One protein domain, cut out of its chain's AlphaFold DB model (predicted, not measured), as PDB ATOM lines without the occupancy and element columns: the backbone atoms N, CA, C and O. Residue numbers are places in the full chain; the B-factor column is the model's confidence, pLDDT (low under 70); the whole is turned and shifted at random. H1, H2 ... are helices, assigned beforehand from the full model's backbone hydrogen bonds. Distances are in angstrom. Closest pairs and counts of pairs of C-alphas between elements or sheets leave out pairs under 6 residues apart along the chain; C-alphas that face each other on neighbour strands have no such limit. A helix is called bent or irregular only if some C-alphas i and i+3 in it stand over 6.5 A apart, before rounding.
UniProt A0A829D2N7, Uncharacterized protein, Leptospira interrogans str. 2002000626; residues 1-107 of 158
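This is residues 1 to 107 of the 158 residues of an uncharacterized protein of Leptospira interrogans str. 2002000626 (UniProt A0A829D2N7). A long helical hairpin, bent H2 side by side with H3, makes the body; H1 folds back from the H2a end as a V with that arm, and H4 packs across the same end. Residues 78 to 89 stick out beyond it. The printed part has 107 residues with four named helices, H1 to H4, and no named strand: all helix. It is loose, radius of gyration of the C-alphas 17.6 A, and elongated, 62 by 32 by 22 A.

H2, residues 19 to 49, is the hub, touching 3 helices. By its hydrogen bonds it was assigned as one helix, but it is bent: C-alphas 30 and 33 are 6.5 A apart, and arms H2a, residues 19 to 30, and H2b, residues 33 to 49, stand at 22 degrees. H3, residues 54 to 74, forms a hairpin with H2b, a shallow tilt of 13 degrees, opposite ways; the closest C-alphas, of Pro 34 and Gly 60, are 4.3 A apart. H3 also touches H2a, closest C-alphas Gly 30 and Gly 64, 4.3 A. H4, residues 91 to 107, is about perpendicular to H2a, 85 degrees, touching it with residues 100 to 107 alone; the closest C-alphas are Thr 22 and Tyr 104, 5.5 A. H3 touches H4 with residues 70 to 74 alone. H1, residues 2 to 15, touches H2a with residues 13 to 14 alone, closest C-alphas Val 13 and Lys 21, 5.6 A; this hairpin has a shallow tilt of 32 degrees, only just short of steep. H1 is apart from H2b, H3 and H4. Every O i to N i+4 pair is within hydrogen-bond range in H1 and H2a, against 10 of 13 in H2b, 11 of 17 in H3 and 11 of 13 in H4.

H3 is 32.3 A long, H4 24.6 A, H2b 21.6 A, H1 20.1 A and H2a 16.5 A. C-alpha 2 is at (188.497, 132.505, 147.550) and C-alpha 107 at (172.757, 116.366, 157.617). H4 is only just irregular: C-alphas 95 and 98 are 6.9 A apart.

The C-alphas farthest apart, of Gly 50 and Val 85, are 62.1 A apart. The printed part has no cut. The link H3 to H4 is long, 16 residues. In this model pLDDT is under 70 in residues 1 to 17, 19 and 75 to 93.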
ATOM      1  N   MET A   1     188.458 135.161 144.044       57.72
ATOM      2  CA  MET A   1     189.102 133.831 143.928       57.72
ATOM      3  C   MET A   1     188.716 132.888 145.075       57.72
ATOM      4  O   MET A   1     188.234 131.803 144.784       57.72
ATOM      5  N   VAL A   2     188.819 133.314 146.344       60.75
ATOM      6  CA  VAL A   2     188.497 132.505 147.550       60.75
ATOM      7  C   VAL A   2     187.018 132.082 147.648       60.75
ATOM      8  O   VAL A   2     186.710 130.949 148.004       60.75
ATOM      9  N   ILE A   3     186.088 132.966 147.277       65.19
ATOM     10  CA  ILE A   3     184.640 132.678 147.327       65.19
ATOM     11  C   ILE A   3     184.264 131.561 146.341       65.19
ATOM     12  O   ILE A   3     183.509 130.659 146.683       65.19
ATOM     13  N   LEU A   4     184.848 131.571 145.140       67.69
ATOM     14  CA  LEU A   4     184.604 130.544 144.122       67.69
ATOM     15  C   LEU A   4     185.130 129.169 144.566       67.69
ATOM     16  O   LEU A   4     184.500 128.146 144.315       67.69
ATOM     17  N   SER A   5     186.268 129.149 145.269       66.56
ATOM     18  CA  SER A   5     186.845 127.923 145.833       66.56
ATOM     19  C   SER A   5     185.984 127.375 146.972       66.56
ATOM     20  O   SER A   5     185.750 126.171 147.018       66.56
ATOM     21  N   LEU A   6     185.450 128.244 147.837       64.62
ATOM     22  CA  LEU A   6     184.489 127.864 148.879       64.62
ATOM     23  C   LEU A   6     183.203 127.281 148.284       64.62
ATOM     24  O   LEU A   6     182.755 126.227 148.728       64.62
ATOM     25  N   VAL A   7     182.647 127.915 147.248       68.81
ATOM     26  CA  VAL A   7     181.439 127.433 146.561       68.81
ATOM     27  C   VAL A   7     181.683 126.065 145.921       68.81
ATOM     28  O   VAL A   7     180.913 125.140 146.167       68.81
ATOM     29  N   ASN A   8     182.786 125.881 145.189       68.38
ATOM     30  CA  ASN A   8     183.129 124.574 144.614       68.38
ATOM     31  C   ASN A   8     183.348 123.496 145.681       68.38
ATOM     32  O   ASN A   8     182.970 122.341 145.480       68.38
ATOM     33  N   LEU A   9     183.928 123.854 146.828       66.50
ATOM     34  CA  LEU A   9     184.117 122.924 147.938       66.50
ATOM     35  C   LEU A   9     182.767 122.516 148.543       66.50
ATOM     36  O   LEU A   9     182.539 121.328 148.757       66.50
ATOM     37  N   VAL A  10     181.843 123.463 148.730       65.19
ATOM     38  CA  VAL A  10     180.470 123.188 149.186       65.19
ATOM     39  C   VAL A  10     179.727 122.289 148.194       65.19
ATOM     40  O   VAL A  10     179.146 121.289 148.609       65.19
ATOM     41  N   PHE A  11     179.792 122.567 146.889       64.38
ATOM     42  CA  PHE A  11     179.157 121.725 145.867       64.38
ATOM     43  C   PHE A  11     179.732 120.302 145.841       64.38
ATOM     44  O   PHE A  11     178.972 119.333 145.843       64.38
ATOM     45  N   ASN A  12     181.057 120.154 145.912       63.66
ATOM     46  CA  ASN A  12     181.706 118.841 145.982       63.66
ATOM     47  C   ASN A  12     181.357 118.082 147.269       63.66
ATOM     48  O   ASN A  12     181.246 116.857 147.260       63.66
ATOM     49  N   VAL A  13     181.155 118.790 148.380       60.59
ATOM     50  CA  VAL A  13     180.711 118.211 149.653       60.59
ATOM     51  C   VAL A  13     179.252 117.763 149.593       60.59
ATOM     52  O   VAL A  13     178.932 116.695 150.109       60.59
ATOM     53  N   ILE A  14     178.379 118.534 148.942       59.34
ATOM     54  CA  ILE A  14     176.963 118.188 148.744       59.34
ATOM     55  C   ILE A  14     176.813 116.948 147.852       59.34
ATOM     56  O   ILE A  14     175.893 116.158 148.065       59.34
ATOM     57  N   GLN A  15     177.728 116.740 146.898       58.62
ATOM     58  CA  GLN A  15     177.758 115.525 146.079       58.62
ATOM     59  C   GLN A  15     178.224 114.281 146.851       58.62
ATOM     60  O   GLN A  15     177.866 113.159 146.481       58.62
ATOM     61  N   LYS A  16     178.987 114.444 147.942       62.94
ATOM     62  CA  LYS A  16     179.353 113.324 148.816       62.94
ATOM     63  C   LYS A  16     178.154 112.905 149.671       62.94
ATOM     64  O   LYS A  16     177.384 113.730 150.150       62.94
ATOM     65  N   LYS A  17     178.008 111.596 149.880       62.12
ATOM     66  CA  LYS A  17     176.949 110.996 150.707       62.12
ATOM     67  C   LYS A  17     177.530 110.450 152.009       62.12
ATOM     68  O   LYS A  17     178.697 110.052 152.050       62.12
ATOM     69  N   GLY A  18     176.720 110.406 153.063       70.56
ATOM     70  CA  GLY A  18     177.095 109.763 154.323       70.56
ATOM     71  C   GLY A  18     178.060 110.576 155.191       70.56
ATOM     72  O   GLY A  18     178.065 111.807 155.169       70.56
ATOM     73  N   ARG A  19     178.910 109.880 155.958       68.94
ATOM     74  CA  ARG A  19     179.803 110.480 156.975       68.94
ATOM     75  C   ARG A  19     180.736 111.573 156.436       68.94
ATOM     76  O   ARG A  19     181.055 112.519 157.154       68.94
ATOM     77  N   ALA A  20     181.149 111.485 155.170       71.62
ATOM     78  CA  ALA A  20     182.000 112.492 154.533       71.62
ATOM     79  C   ALA A  20     181.301 113.857 154.398       71.62
ATOM     80  O   ALA A  20     181.936 114.894 154.595       71.62
ATOM     81  N   LYS A  21     179.991 113.859 154.121       75.56
ATOM     82  CA  LYS A  21     179.177 115.078 154.050       75.56
ATOM     83  C   LYS A  21     179.049 115.722 155.427       75.56
ATOM     84  O   LYS A  21     179.278 116.917 155.573       75.56
ATOM     85  N   THR A  22     178.752 114.921 156.451       76.25
ATOM     86  CA  THR A  22     178.628 115.394 157.838       76.25
ATOM     87  C   THR A  22     179.928 115.982 158.369       76.25
ATOM     88  O   THR A  22     179.895 117.044 158.983       76.25
ATOM     89  N   ASN A  23     181.075 115.361 158.086       77.62
ATOM     90  CA  ASN A  23     182.371 115.912 158.487       77.62
ATOM     91  C   ASN A  23     182.681 117.244 157.823       77.62
ATOM     92  O   ASN A  23     183.145 118.166 158.486       77.62
ATOM     93  N   ALA A  24     182.409 117.366 156.530       78.25
ATOM     94  CA  ALA A  24     182.609 118.632 155.853       78.25
ATOM     95  C   ALA A  24     181.695 119.727 156.421       78.25
ATOM     96  O   ALA A  24     182.168 120.828 156.685       78.25
ATOM     97  N   VAL A  25     180.423 119.418 156.705       81.62
ATOM     98  CA  VAL A  25     179.511 120.348 157.392       81.62
ATOM     99  C   VAL A  25     180.049 120.748 158.768       81.62
ATOM    100  O   VAL A  25     180.024 121.924 159.100       81.62
ATOM    101  N   LEU A  26     180.586 119.808 159.547       83.31
ATOM    102  CA  LEU A  26     181.226 120.074 160.840       83.31
ATOM    103  C   LEU A  26     182.454 120.987 160.726       83.31
ATOM    104  O   LEU A  26     182.616 121.901 161.533       83.31
ATOM    105  N   LEU A  27     183.301 120.772 159.715       83.69
ATOM    106  CA  LEU A  27     184.456 121.632 159.444       83.69
ATOM    107  C   LEU A  27     184.020 123.057 159.087       83.69
ATOM    108  O   LEU A  27     184.592 124.013 159.612       83.69
ATOM    109  N   PHE A  28     182.976 123.199 158.262       82.50
ATOM    110  CA  PHE A  28     182.368 124.496 157.959       82.50
ATOM    111  C   PHE A  28     181.742 125.143 159.194       82.50
ATOM    112  O   PHE A  28     181.945 126.331 159.426       82.50
ATOM    113  N   LEU A  29     181.039 124.369 160.022       85.38
ATOM    114  CA  LEU A  29     180.434 124.861 161.257       85.38
ATOM    115  C   LEU A  29     181.497 125.410 162.217       85.38
ATOM    116  O   LEU A  29     181.276 126.438 162.844       85.38
ATOM    117  N   GLY A  30     182.670 124.774 162.288       85.44
ATOM    118  CA  GLY A  30     183.796 125.243 163.102       85.44
ATOM    119  C   GLY A  30     184.435 126.553 162.622       85.44
ATOM    120  O   GLY A  30     185.083 127.231 163.413       85.44
ATOM    121  N   LEU A  31     184.225 126.952 161.361       86.44
ATOM    122  CA  LEU A  31     184.706 128.232 160.818       86.44
ATOM    123  C   LEU A  31     183.771 129.409 161.125       86.44
ATOM    124  O   LEU A  31     184.218 130.554 161.140       86.44
ATOM    125  N   ILE A  32     182.490 129.144 161.394       88.00
ATOM    126  CA  ILE A  32     181.489 130.189 161.636       88.00
ATOM    127  C   ILE A  32     181.834 131.033 162.884       88.00
ATOM    128  O   ILE A  32     181.873 132.259 162.757       88.00
ATOM    129  N   PRO A  33     182.144 130.452 164.065       89.19
ATOM    130  CA  PRO A  33     182.423 131.243 165.263       89.19
ATOM    131  C   PRO A  33     183.655 132.161 165.143       89.19
ATOM    132  O   PRO A  33     183.529 133.334 165.501       89.19
ATOM    133  N   PRO A  34     184.812 131.717 164.602       89.06
ATOM    134  CA  PRO A  34     185.950 132.604 164.350       89.06
ATOM    135  C   PRO A  34     185.608 133.776 163.422       89.06
ATOM    136  O   PRO A  34     185.948 134.918 163.730       89.06
ATOM    137  N   ILE A  35     184.893 133.516 162.320       88.88
ATOM    138  CA  ILE A  35     184.508 134.550 161.346       88.88
ATOM    139  C   ILE A  35     183.590 135.586 161.996       88.88
ATOM    140  O   ILE A  35     183.839 136.785 161.874       88.88
ATOM    141  N   ILE A  36     182.563 135.141 162.728       88.50
ATOM    142  CA  ILE A  36     181.649 136.040 163.447       88.50
ATOM    143  C   ILE A  36     182.420 136.877 164.469       88.50
ATOM    144  O   ILE A  36     182.210 138.083 164.565       88.50
ATOM    145  N   SER A  37     183.344 136.267 165.208       88.00
ATOM    146  CA  SER A  37     184.121 136.965 166.232       88.00
ATOM    147  C   SER A  37     185.026 138.040 165.634       88.00
ATOM    148  O   SER A  37     185.084 139.150 166.157       88.00
ATOM    149  N   VAL A  38     185.694 137.755 164.514       87.56
ATOM    150  CA  VAL A  38     186.462 138.762 163.764       87.56
ATOM    151  C   VAL A  38     185.540 139.887 163.294       87.56
ATOM    152  O   VAL A  38     185.825 141.059 163.524       87.56
ATOM    153  N   LEU A  39     184.396 139.548 162.701       87.50
ATOM    154  CA  LEU A  39     183.451 140.527 162.172       87.50
ATOM    155  C   LEU A  39     182.910 141.455 163.276       87.50
ATOM    156  O   LEU A  39     182.871 142.671 163.104       87.50
ATOM    157  N   VAL A  40     182.581 140.914 164.450       85.94
ATOM    158  CA  VAL A  40     182.067 141.697 165.581       85.94
ATOM    159  C   VAL A  40     183.152 142.559 166.233       85.94
ATOM    160  O   VAL A  40     182.933 143.751 166.437       85.94
ATOM    161  N   PHE A  41     184.310 141.990 166.574       84.19
ATOM    162  CA  PHE A  41     185.304 142.676 167.413       84.19
ATOM    163  C   PHE A  41     186.317 143.522 166.637       84.19
ATOM    164  O   PHE A  41     186.872 144.457 167.215       84.19
ATOM    165  N   ILE A  42     186.554 143.221 165.356       84.94
ATOM    166  CA  ILE A  42     187.480 143.984 164.502       84.94
ATOM    167  C   ILE A  42     186.731 144.964 163.596       84.94
ATOM    168  O   ILE A  42     187.227 146.065 163.378       84.94
ATOM    169  N   TYR A  43     185.545 144.614 163.091       83.38
ATOM    170  CA  TYR A  43     184.844 145.473 162.132       83.38
ATOM    171  C   TYR A  43     183.684 146.243 162.765       83.38
ATOM    172  O   TYR A  43     183.686 147.470 162.743       83.38
ATOM    173  N   ILE A  44     182.711 145.567 163.379       83.81
ATOM    174  CA  ILE A  44     181.502 146.231 163.896       83.81
ATOM    175  C   ILE A  44     181.823 147.114 165.108       83.81
ATOM    176  O   ILE A  44     181.509 148.303 165.107       83.81
ATOM    177  N   ARG A  45     182.456 146.559 166.149       80.19
ATOM    178  CA  ARG A  45     182.727 147.303 167.389       80.19
ATOM    179  C   ARG A  45     183.586 148.550 167.178       80.19
ATOM    180  O   ARG A  45     183.198 149.592 167.702       80.19
ATOM    181  N   PRO A  46     184.710 148.490 166.443       80.44
ATOM    182  CA  PRO A  46     185.558 149.664 166.270       80.44
ATOM    183  C   PRO A  46     184.878 150.741 165.425       80.44
ATOM    184  O   PRO A  46     185.018 151.918 165.727       80.44
ATOM    185  N   THR A  47     184.076 150.349 164.431       79.12
ATOM    186  CA  THR A  47     183.354 151.297 163.569       79.12
ATOM    187  C   THR A  47     182.210 152.003 164.304       79.12
ATOM    188  O   THR A  47     181.958 153.175 164.051       79.12
ATOM    189  N   ILE A  48     181.521 151.316 165.225       78.69
ATOM    190  CA  ILE A  48     180.360 151.874 165.943       78.69
ATOM    191  C   ILE A  48     180.765 152.582 167.242       78.69
ATOM    192  O   ILE A  48     180.199 153.615 167.580       78.69
ATOM    193  N   TYR A  49     181.729 152.028 167.981       79.00
ATOM    194  CA  TYR A  49     182.074 152.484 169.334       79.00
ATOM    195  C   TYR A  49     183.488 153.068 169.441       79.00
ATOM    196  O   TYR A  49     183.872 153.505 170.522       79.00
ATOM    197  N   GLY A  50     184.299 153.036 168.376       74.31
ATOM    198  CA  GLY A  50     185.688 153.523 168.389       74.31
ATOM    199  C   GLY A  50     186.661 152.676 169.223       74.31
ATOM    200  O   GLY A  50     187.840 153.000 169.319       74.31
ATOM    201  N   VAL A  51     186.191 151.580 169.828       73.44
ATOM    202  CA  VAL A  51     186.985 150.733 170.727       73.44
ATOM    203  C   VAL A  51     187.478 149.500 169.978       73.44
ATOM    204  O   VAL A  51     186.709 148.576 169.695       73.44
ATOM    205  N   PHE A  52     188.779 149.463 169.689       73.50
ATOM    206  CA  PHE A  52     189.440 148.274 169.160       73.50
ATOM    207  C   PHE A  52     189.630 147.230 170.264       73.50
ATOM    208  O   PHE A  52     190.253 147.487 171.292       73.50
ATOM    209  N   SER A  53     189.076 146.035 170.057       73.50
ATOM    210  CA  SER A  53     189.049 144.966 171.060       73.50
ATOM    211  C   SER A  53     189.497 143.633 170.466       73.50
ATOM    212  O   SER A  53     188.853 142.597 170.636       73.50
ATOM    213  N   GLY A  54     190.624 143.660 169.748       73.06
ATOM    214  CA  GLY A  54     191.168 142.497 169.044       73.06
ATOM    215  C   GLY A  54     191.355 141.262 169.933       73.06
ATOM    216  O   GLY A  54     191.113 140.151 169.473       73.06
ATOM    217  N   GLY A  55     191.677 141.430 171.220       81.00
ATOM    218  CA  GLY A  55     191.846 140.313 172.162       81.00
ATOM    219  C   GLY A  55     190.588 139.453 172.350       81.00
ATOM    220  O   GLY A  55     190.687 138.238 172.497       81.00
ATOM    221  N   TYR A  56     189.394 140.042 172.248       82.69
ATOM    222  CA  TYR A  56     188.134 139.303 172.395       82.69
ATOM    223  C   TYR A  56     187.788 138.450 171.170       82.69
ATOM    224  O   TYR A  56     186.921 137.581 171.258       82.69
ATOM    225  N   THR A  57     188.495 138.619 170.046       85.25
ATOM    226  CA  THR A  57     188.339 137.731 168.882       85.25
ATOM    227  C   THR A  57     188.689 136.282 169.209       85.25
ATOM    228  O   THR A  57     188.091 135.372 168.637       85.25
ATOM    229  N   ALA A  58     189.584 136.059 170.181       86.38
ATOM    230  CA  ALA A  58     189.993 134.733 170.631       86.38
ATOM    231  C   ALA A  58     188.809 133.870 171.099       86.38
ATOM    232  O   ALA A  58     188.854 132.651 170.959       86.38
ATOM    233  N   ILE A  59     187.720 134.484 171.580       87.12
ATOM    234  CA  ILE A  59     186.519 133.772 172.033       87.12
ATOM    235  C   ILE A  59     185.919 132.935 170.895       87.12
ATOM    236  O   ILE A  59     185.663 131.746 171.079       87.12
ATOM    237  N   GLY A  60     185.753 133.502 169.696       85.56
ATOM    238  CA  GLY A  60     185.254 132.739 168.547       85.56
ATOM    239  C   GLY A  60     186.209 131.641 168.092       85.56
ATOM    240  O   GLY A  60     185.763 130.564 167.700       85.56
ATOM    241  N   PHE A  61     187.518 131.876 168.194       87.81
ATOM    242  CA  PHE A  61     188.519 130.851 167.896       87.81
ATOM    243  C   PHE A  61     188.459 129.681 168.877       87.81
ATOM    244  O   PHE A  61     188.540 128.541 168.433       87.81
ATOM    245  N   ILE A  62     188.229 129.930 170.168       90.25
ATOM    246  CA  ILE A  62     188.035 128.867 171.166       90.25
ATOM    247  C   ILE A  62     186.849 127.981 170.771       90.25
ATOM    248  O   ILE A  62     186.989 126.760 170.719       90.25
ATOM    249  N   PHE A  63     185.705 128.569 170.408       86.44
ATOM    250  CA  PHE A  63     184.547 127.786 169.962       86.44
ATOM    251  C   PHE A  63     184.827 126.990 168.681       86.44
ATOM    252  O   PHE A  63     184.465 125.817 168.602       86.44
ATOM    253  N   GLY A  64     185.513 127.582 167.698       85.94
ATOM    254  CA  GLY A  64     185.917 126.868 166.481       85.94
ATOM    255  C   GLY A  64     186.854 125.687 166.766       85.94
ATOM    256  O   GLY A  64     186.633 124.577 166.274       85.94
ATOM    257  N   ILE A  65     187.845 125.896 167.639       87.19
ATOM    258  CA  ILE A  65     188.811 124.880 168.082       87.19
ATOM    259  C   ILE A  65     188.132 123.748 168.858       87.19
ATOM    260  O   ILE A  65     188.634 122.633 168.824       87.19
ATOM    261  N   LEU A  66     186.997 123.973 169.522       86.12
ATOM    262  CA  LEU A  66     186.241 122.897 170.178       86.12
ATOM    263  C   LEU A  66     185.438 122.042 169.183       86.12
ATOM    264  O   LEU A  66     185.253 120.845 169.405       86.12
ATOM    265  N   ILE A  67     184.984 122.627 168.072       83.75
ATOM    266  CA  ILE A  67     184.169 121.938 167.058       83.75
ATOM    267  C   ILE A  67     185.037 121.070 166.135       83.75
ATOM    268  O   ILE A  67     184.655 119.953 165.776       83.75
ATOM    269  N   TRP A  68     186.225 121.540 165.757       84.94
ATOM    270  CA  TRP A  68     187.102 120.821 164.827       84.94
ATOM    271  C   TRP A  68     187.591 119.444 165.293       84.94
ATOM    272  O   TRP A  68     187.599 118.540 164.461       84.94
ATOM    273  N   PRO A  69     187.935 119.199 166.569       82.50
ATOM    274  CA  PRO A  69     188.259 117.870 167.068       82.50
ATOM    275  C   PRO A  69     187.124 116.880 166.825       82.50
ATOM    276  O   PRO A  69     187.382 115.760 166.407       82.50
ATOM    277  N   ILE A  70     185.862 117.289 166.988       79.75
ATOM    278  CA  ILE A  70     184.711 116.419 166.705       79.75
ATOM    279  C   ILE A  70     184.722 116.006 165.230       79.75
ATOM    280  O   ILE A  70     184.559 114.823 164.928       79.75
ATOM    281  N   ALA A  71     184.976 116.956 164.329       79.00
ATOM    282  CA  ALA A  71     185.105 116.694 162.900       79.00
ATOM    283  C   ALA A  71     186.302 115.779 162.602       79.00
ATOM    284  O   ALA A  71     186.145 114.744 161.976       79.00
ATOM    285  N   ILE A  72     187.500 116.111 163.086       76.88
ATOM    286  CA  ILE A  72     188.748 115.392 162.789       76.88
ATOM    287  C   ILE A  72     188.710 113.962 163.333       76.88
ATOM    288  O   ILE A  72     189.146 113.034 162.660       76.88
ATOM    289  N   MET A  73     188.165 113.768 164.533       73.31
ATOM    290  CA  MET A  73     188.095 112.460 165.180       73.31
ATOM    291  C   MET A  73     187.065 111.518 164.559       73.31
ATOM    292  O   MET A  73     187.244 110.304 164.629       73.31
ATOM    293  N   ASN A  74     185.991 112.066 163.983       71.81
ATOM    294  CA  ASN A  74     184.961 111.296 163.279       71.81
ATOM    295  C   ASN A  74     185.161 111.309 161.758       71.81
ATOM    296  O   ASN A  74     184.451 110.623 161.018       71.81
ATOM    297  N   CYS A  75     186.135 112.073 161.268       64.06
ATOM    298  CA  CYS A  75     186.659 111.941 159.927       64.06
ATOM    299  C   CYS A  75     187.481 110.665 159.874       64.06
ATOM    300  O   CYS A  75     188.529 110.557 160.507       64.06
ATOM    301  N   ASP A  76     187.043 109.726 159.038       56.00
ATOM    302  CA  ASP A  76     187.853 108.612 158.533       56.00
ATOM    303  C   ASP A  76     189.090 109.123 157.733       56.00
ATOM    304  O   ASP A  76     189.556 108.454 156.816       56.00
ATOM    305  N   ALA A  77     189.647 110.310 158.034       42.28
ATOM    306  CA  ALA A  77     190.912 110.819 157.494       42.28
ATOM    307  C   ALA A  77     192.065 109.844 157.778       42.28
ATOM    308  O   ALA A  77     193.012 109.742 157.005       42.28
ATOM    309  N   PHE A  78     191.920 109.048 158.835       42.59
ATOM    310  CA  PHE A  78     192.617 107.788 158.982       42.59
ATOM    311  C   PHE A  78     191.655 106.663 158.607       42.59
ATOM    312  O   PHE A  78     191.016 106.079 159.479       42.59
ATOM    313  N   GLN A  79     191.600 106.308 157.321       42.25
ATOM    314  CA  GLN A  79     191.169 104.983 156.867       42.25
ATOM    315  C   GLN A  79     192.148 103.917 157.395       42.25
ATOM    316  O   GLN A  79     192.728 103.132 156.645       42.25
ATOM    317  N   LEU A  80     192.364 103.869 158.708       40.84
ATOM    318  CA  LEU A  80     192.966 102.740 159.386       40.84
ATOM    319  C   LEU A  80     191.897 101.656 159.389       40.84
ATOM    320  O   LEU A  80     191.194 101.447 160.371       40.84
ATOM    321  N   ARG A  81     191.739 101.057 158.204       38.75
ATOM    322  CA  ARG A  81     191.443  99.653 157.977       38.75
ATOM    323  C   ARG A  81     190.763  99.013 159.183       38.75
ATOM    324  O   ARG A  81     191.428  98.486 160.074       38.75
ATOM    325  N   GLN A  82     189.435  99.012 159.176       39.78
ATOM    326  CA  GLN A  82     188.649  98.102 160.004       39.78
ATOM    327  C   GLN A  82     188.831  96.667 159.470       39.78
ATOM    328  O   GLN A  82     187.906  96.063 158.949       39.78
ATOM    329  N   PHE A  83     190.050  96.131 159.570       37.44
ATOM    330  CA  PHE A  83     190.361  94.705 159.418       37.44
ATOM    331  C   PHE A  83     190.434  94.016 160.789       37.44
ATOM    332  O   PHE A  83     191.114  93.010 160.952       37.44
ATOM    333  N   SER A  84     189.754  94.551 161.804       41.47
ATOM    334  CA  SER A  84     189.601  93.875 163.089       41.47
ATOM    335  C   SER A  84     188.139  93.502 163.287       41.47
ATOM    336  O   SER A  84     187.287  94.387 163.336       41.47
ATOM    337  N   VAL A  85     187.878  92.205 163.455       46.47
ATOM    338  CA  VAL A  85     186.558  91.614 163.757       46.47
ATOM    339  C   VAL A  85     185.919  92.236 165.017       46.47
ATOM    340  O   VAL A  85     184.700  92.278 165.131       46.47
ATOM    341  N   TYR A  86     186.734  92.811 165.910       45.09
ATOM    342  CA  TYR A  86     186.311  93.627 167.053       45.09
ATOM    343  C   TYR A  86     187.154  94.911 167.132       45.09
ATOM    344  O   TYR A  86     188.218  94.905 167.758       45.09
ATOM    345  N   PRO A  87     186.746  96.024 166.497       53.84
ATOM    346  CA  PRO A  87     187.475  97.276 166.633       53.84
ATOM    347  C   PRO A  87     187.287  97.802 168.057       53.84
ATOM    348  O   PRO A  87     186.185  98.167 168.465       53.84
ATOM    349  N   LYS A  88     188.374  97.841 168.832       53.50
ATOM    350  CA  LYS A  88     188.391  98.496 170.142       53.50
ATOM    351  C   LYS A  88     188.136  99.988 169.920       53.50
ATOM    352  O   LYS A  88     189.006 100.700 169.416       53.50
ATOM    353  N   GLU A  89     186.927 100.451 170.236       59.38
ATOM    354  CA  GLU A  89     186.564 101.863 170.091       59.38
ATOM    355  C   GLU A  89     187.514 102.731 170.928       59.38
ATOM    356  O   GLU A  89     187.742 102.469 172.113       59.38
ATOM    357  N   ARG A  90     188.094 103.774 170.320       67.00
ATOM    358  CA  ARG A  90     188.965 104.707 171.046       67.00
ATOM    359  C   ARG A  90     188.111 105.516 172.029       67.00
ATOM    360  O   ARG A  90     187.005 105.945 171.695       67.00
ATOM    361  N   ILE A  91     188.638 105.775 173.226       68.31
ATOM    362  CA  ILE A  91     187.911 106.481 174.298       68.31
ATOM    363  C   ILE A  91     187.397 107.841 173.813       68.31
ATOM    364  O   ILE A  91     186.226 108.161 173.992       68.31
ATOM    365  N   LEU A  92     188.229 108.612 173.110       65.56
ATOM    366  CA  LEU A  92     187.809 109.918 172.606       65.56
ATOM    367  C   LEU A  92     186.754 109.822 171.485       65.56
ATOM    368  O   LEU A  92     185.871 110.673 171.414       65.56
ATOM    369  N   THR A  93     186.788 108.786 170.633       68.12
ATOM    370  CA  THR A  93     185.708 108.575 169.651       68.12
ATOM    371  C   THR A  93     184.400 108.224 170.343       68.12
ATOM    372  O   THR A  93     183.352 108.661 169.897       68.12
ATOM    373  N   LYS A  94     184.434 107.529 171.487       70.62
ATOM    374  CA  LYS A  94     183.229 107.233 172.274       70.62
ATOM    375  C   LYS A  94     182.548 108.505 172.794       70.62
ATOM    376  O   LYS A  94     181.323 108.565 172.818       70.62
ATOM    377  N   ILE A  95     183.333 109.521 173.159       76.00
ATOM    378  CA  ILE A  95     182.834 110.809 173.669       76.00
ATOM    379  C   ILE A  95     182.265 111.678 172.539       76.00
ATOM    380  O   ILE A  95     181.226 112.307 172.712       76.00
ATOM    381  N   THR A  96     182.912 111.707 171.370       74.19
ATOM    382  CA  THR A  96     182.500 112.581 170.253       74.19
ATOM    383  C   THR A  96     181.426 111.964 169.349       74.19
ATOM    384  O   THR A  96     180.671 112.695 168.707       74.19
ATOM    385  N   LYS A  97     181.295 110.632 169.339       74.31
ATOM    386  CA  LYS A  97     180.292 109.872 168.577       74.31
ATOM    387  C   LYS A  97     178.838 110.311 168.791       74.31
ATOM    388  O   LYS A  97     178.147 110.402 167.781       74.31
ATOM    389  N   PRO A  98     178.326 110.598 170.007       78.44
ATOM    390  CA  PRO A  98     176.949 111.079 170.164       78.44
ATOM    391  C   PRO A  98     176.714 112.417 169.453       78.44
ATOM    392  O   PRO A  98     175.748 112.543 168.702       78.44
ATOM    393  N   ALA A  99     177.627 113.381 169.614       77.75
ATOM    394  CA  ALA A  99     177.541 114.678 168.943       77.75
ATOM    395  C   ALA A  99     177.617 114.530 167.415       77.75
ATOM    396  O   ALA A  99     176.833 115.134 166.681       77.75
ATOM    397  N   PHE A 100     178.511 113.663 166.931       78.62
ATOM    398  CA  PHE A 100     178.623 113.365 165.508       78.62
ATOM    399  C   PHE A 100     177.377 112.666 164.952       78.62
ATOM    400  O   PHE A 100     176.878 113.065 163.906       78.62
ATOM    401  N   ASN A 101     176.837 111.657 165.644       77.25
ATOM    402  CA  ASN A 101     175.630 110.943 165.218       77.25
ATOM    403  C   ASN A 101     174.409 111.861 165.167       77.25
ATOM    404  O   ASN A 101     173.604 111.738 164.246       77.25
ATOM    405  N   PHE A 102     174.285 112.784 166.123       78.44
ATOM    406  CA  PHE A 102     173.229 113.789 166.103       78.44
ATOM    407  C   PHE A 102     173.317 114.639 164.830       78.44
ATOM    408  O   PHE A 102     172.362 114.696 164.055       78.44
ATOM    409  N   LEU A 103     174.497 115.191 164.536       78.75
ATOM    410  CA  LEU A 103     174.723 115.965 163.314       78.75
ATOM    411  C   LEU A 103     174.554 115.120 162.045       78.75
ATOM    412  O   LEU A 103     173.995 115.596 161.060       78.75
ATOM    413  N   TYR A 104     174.971 113.855 162.059       77.19
ATOM    414  CA  TYR A 104     174.817 112.949 160.924       77.19
ATOM    415  C   TYR A 104     173.341 112.677 160.615       77.19
ATOM    416  O   TYR A 104     172.931 112.758 159.456       77.19
ATOM    417  N   SER A 105     172.526 112.464 161.652       78.31
ATOM    418  CA  SER A 105     171.083 112.256 161.510       78.31
ATOM    419  C   SER A 105     170.358 113.464 160.898       78.31
ATOM    420  O   SER A 105     169.381 113.283 160.173       78.31
ATOM    421  N   ILE A 106     170.865 114.682 161.129       80.25
ATOM    422  CA  ILE A 106     170.318 115.932 160.578       80.25
ATOM    423  C   ILE A 106     170.806 116.158 159.140       80.25
ATOM    424  O   ILE A 106     170.013 116.461 158.253       80.25
ATOM    425  N   VAL A 107     172.112 116.006 158.895       77.88
ATOM    426  CA  VAL A 107     172.757 116.366 157.617       77.88
ATOM    427  C   VAL A 107     172.455 115.364 156.495       77.88
ATOM    428  O   VAL A 107     172.347 115.751 155.323       77.88
TER     429      VAL A 107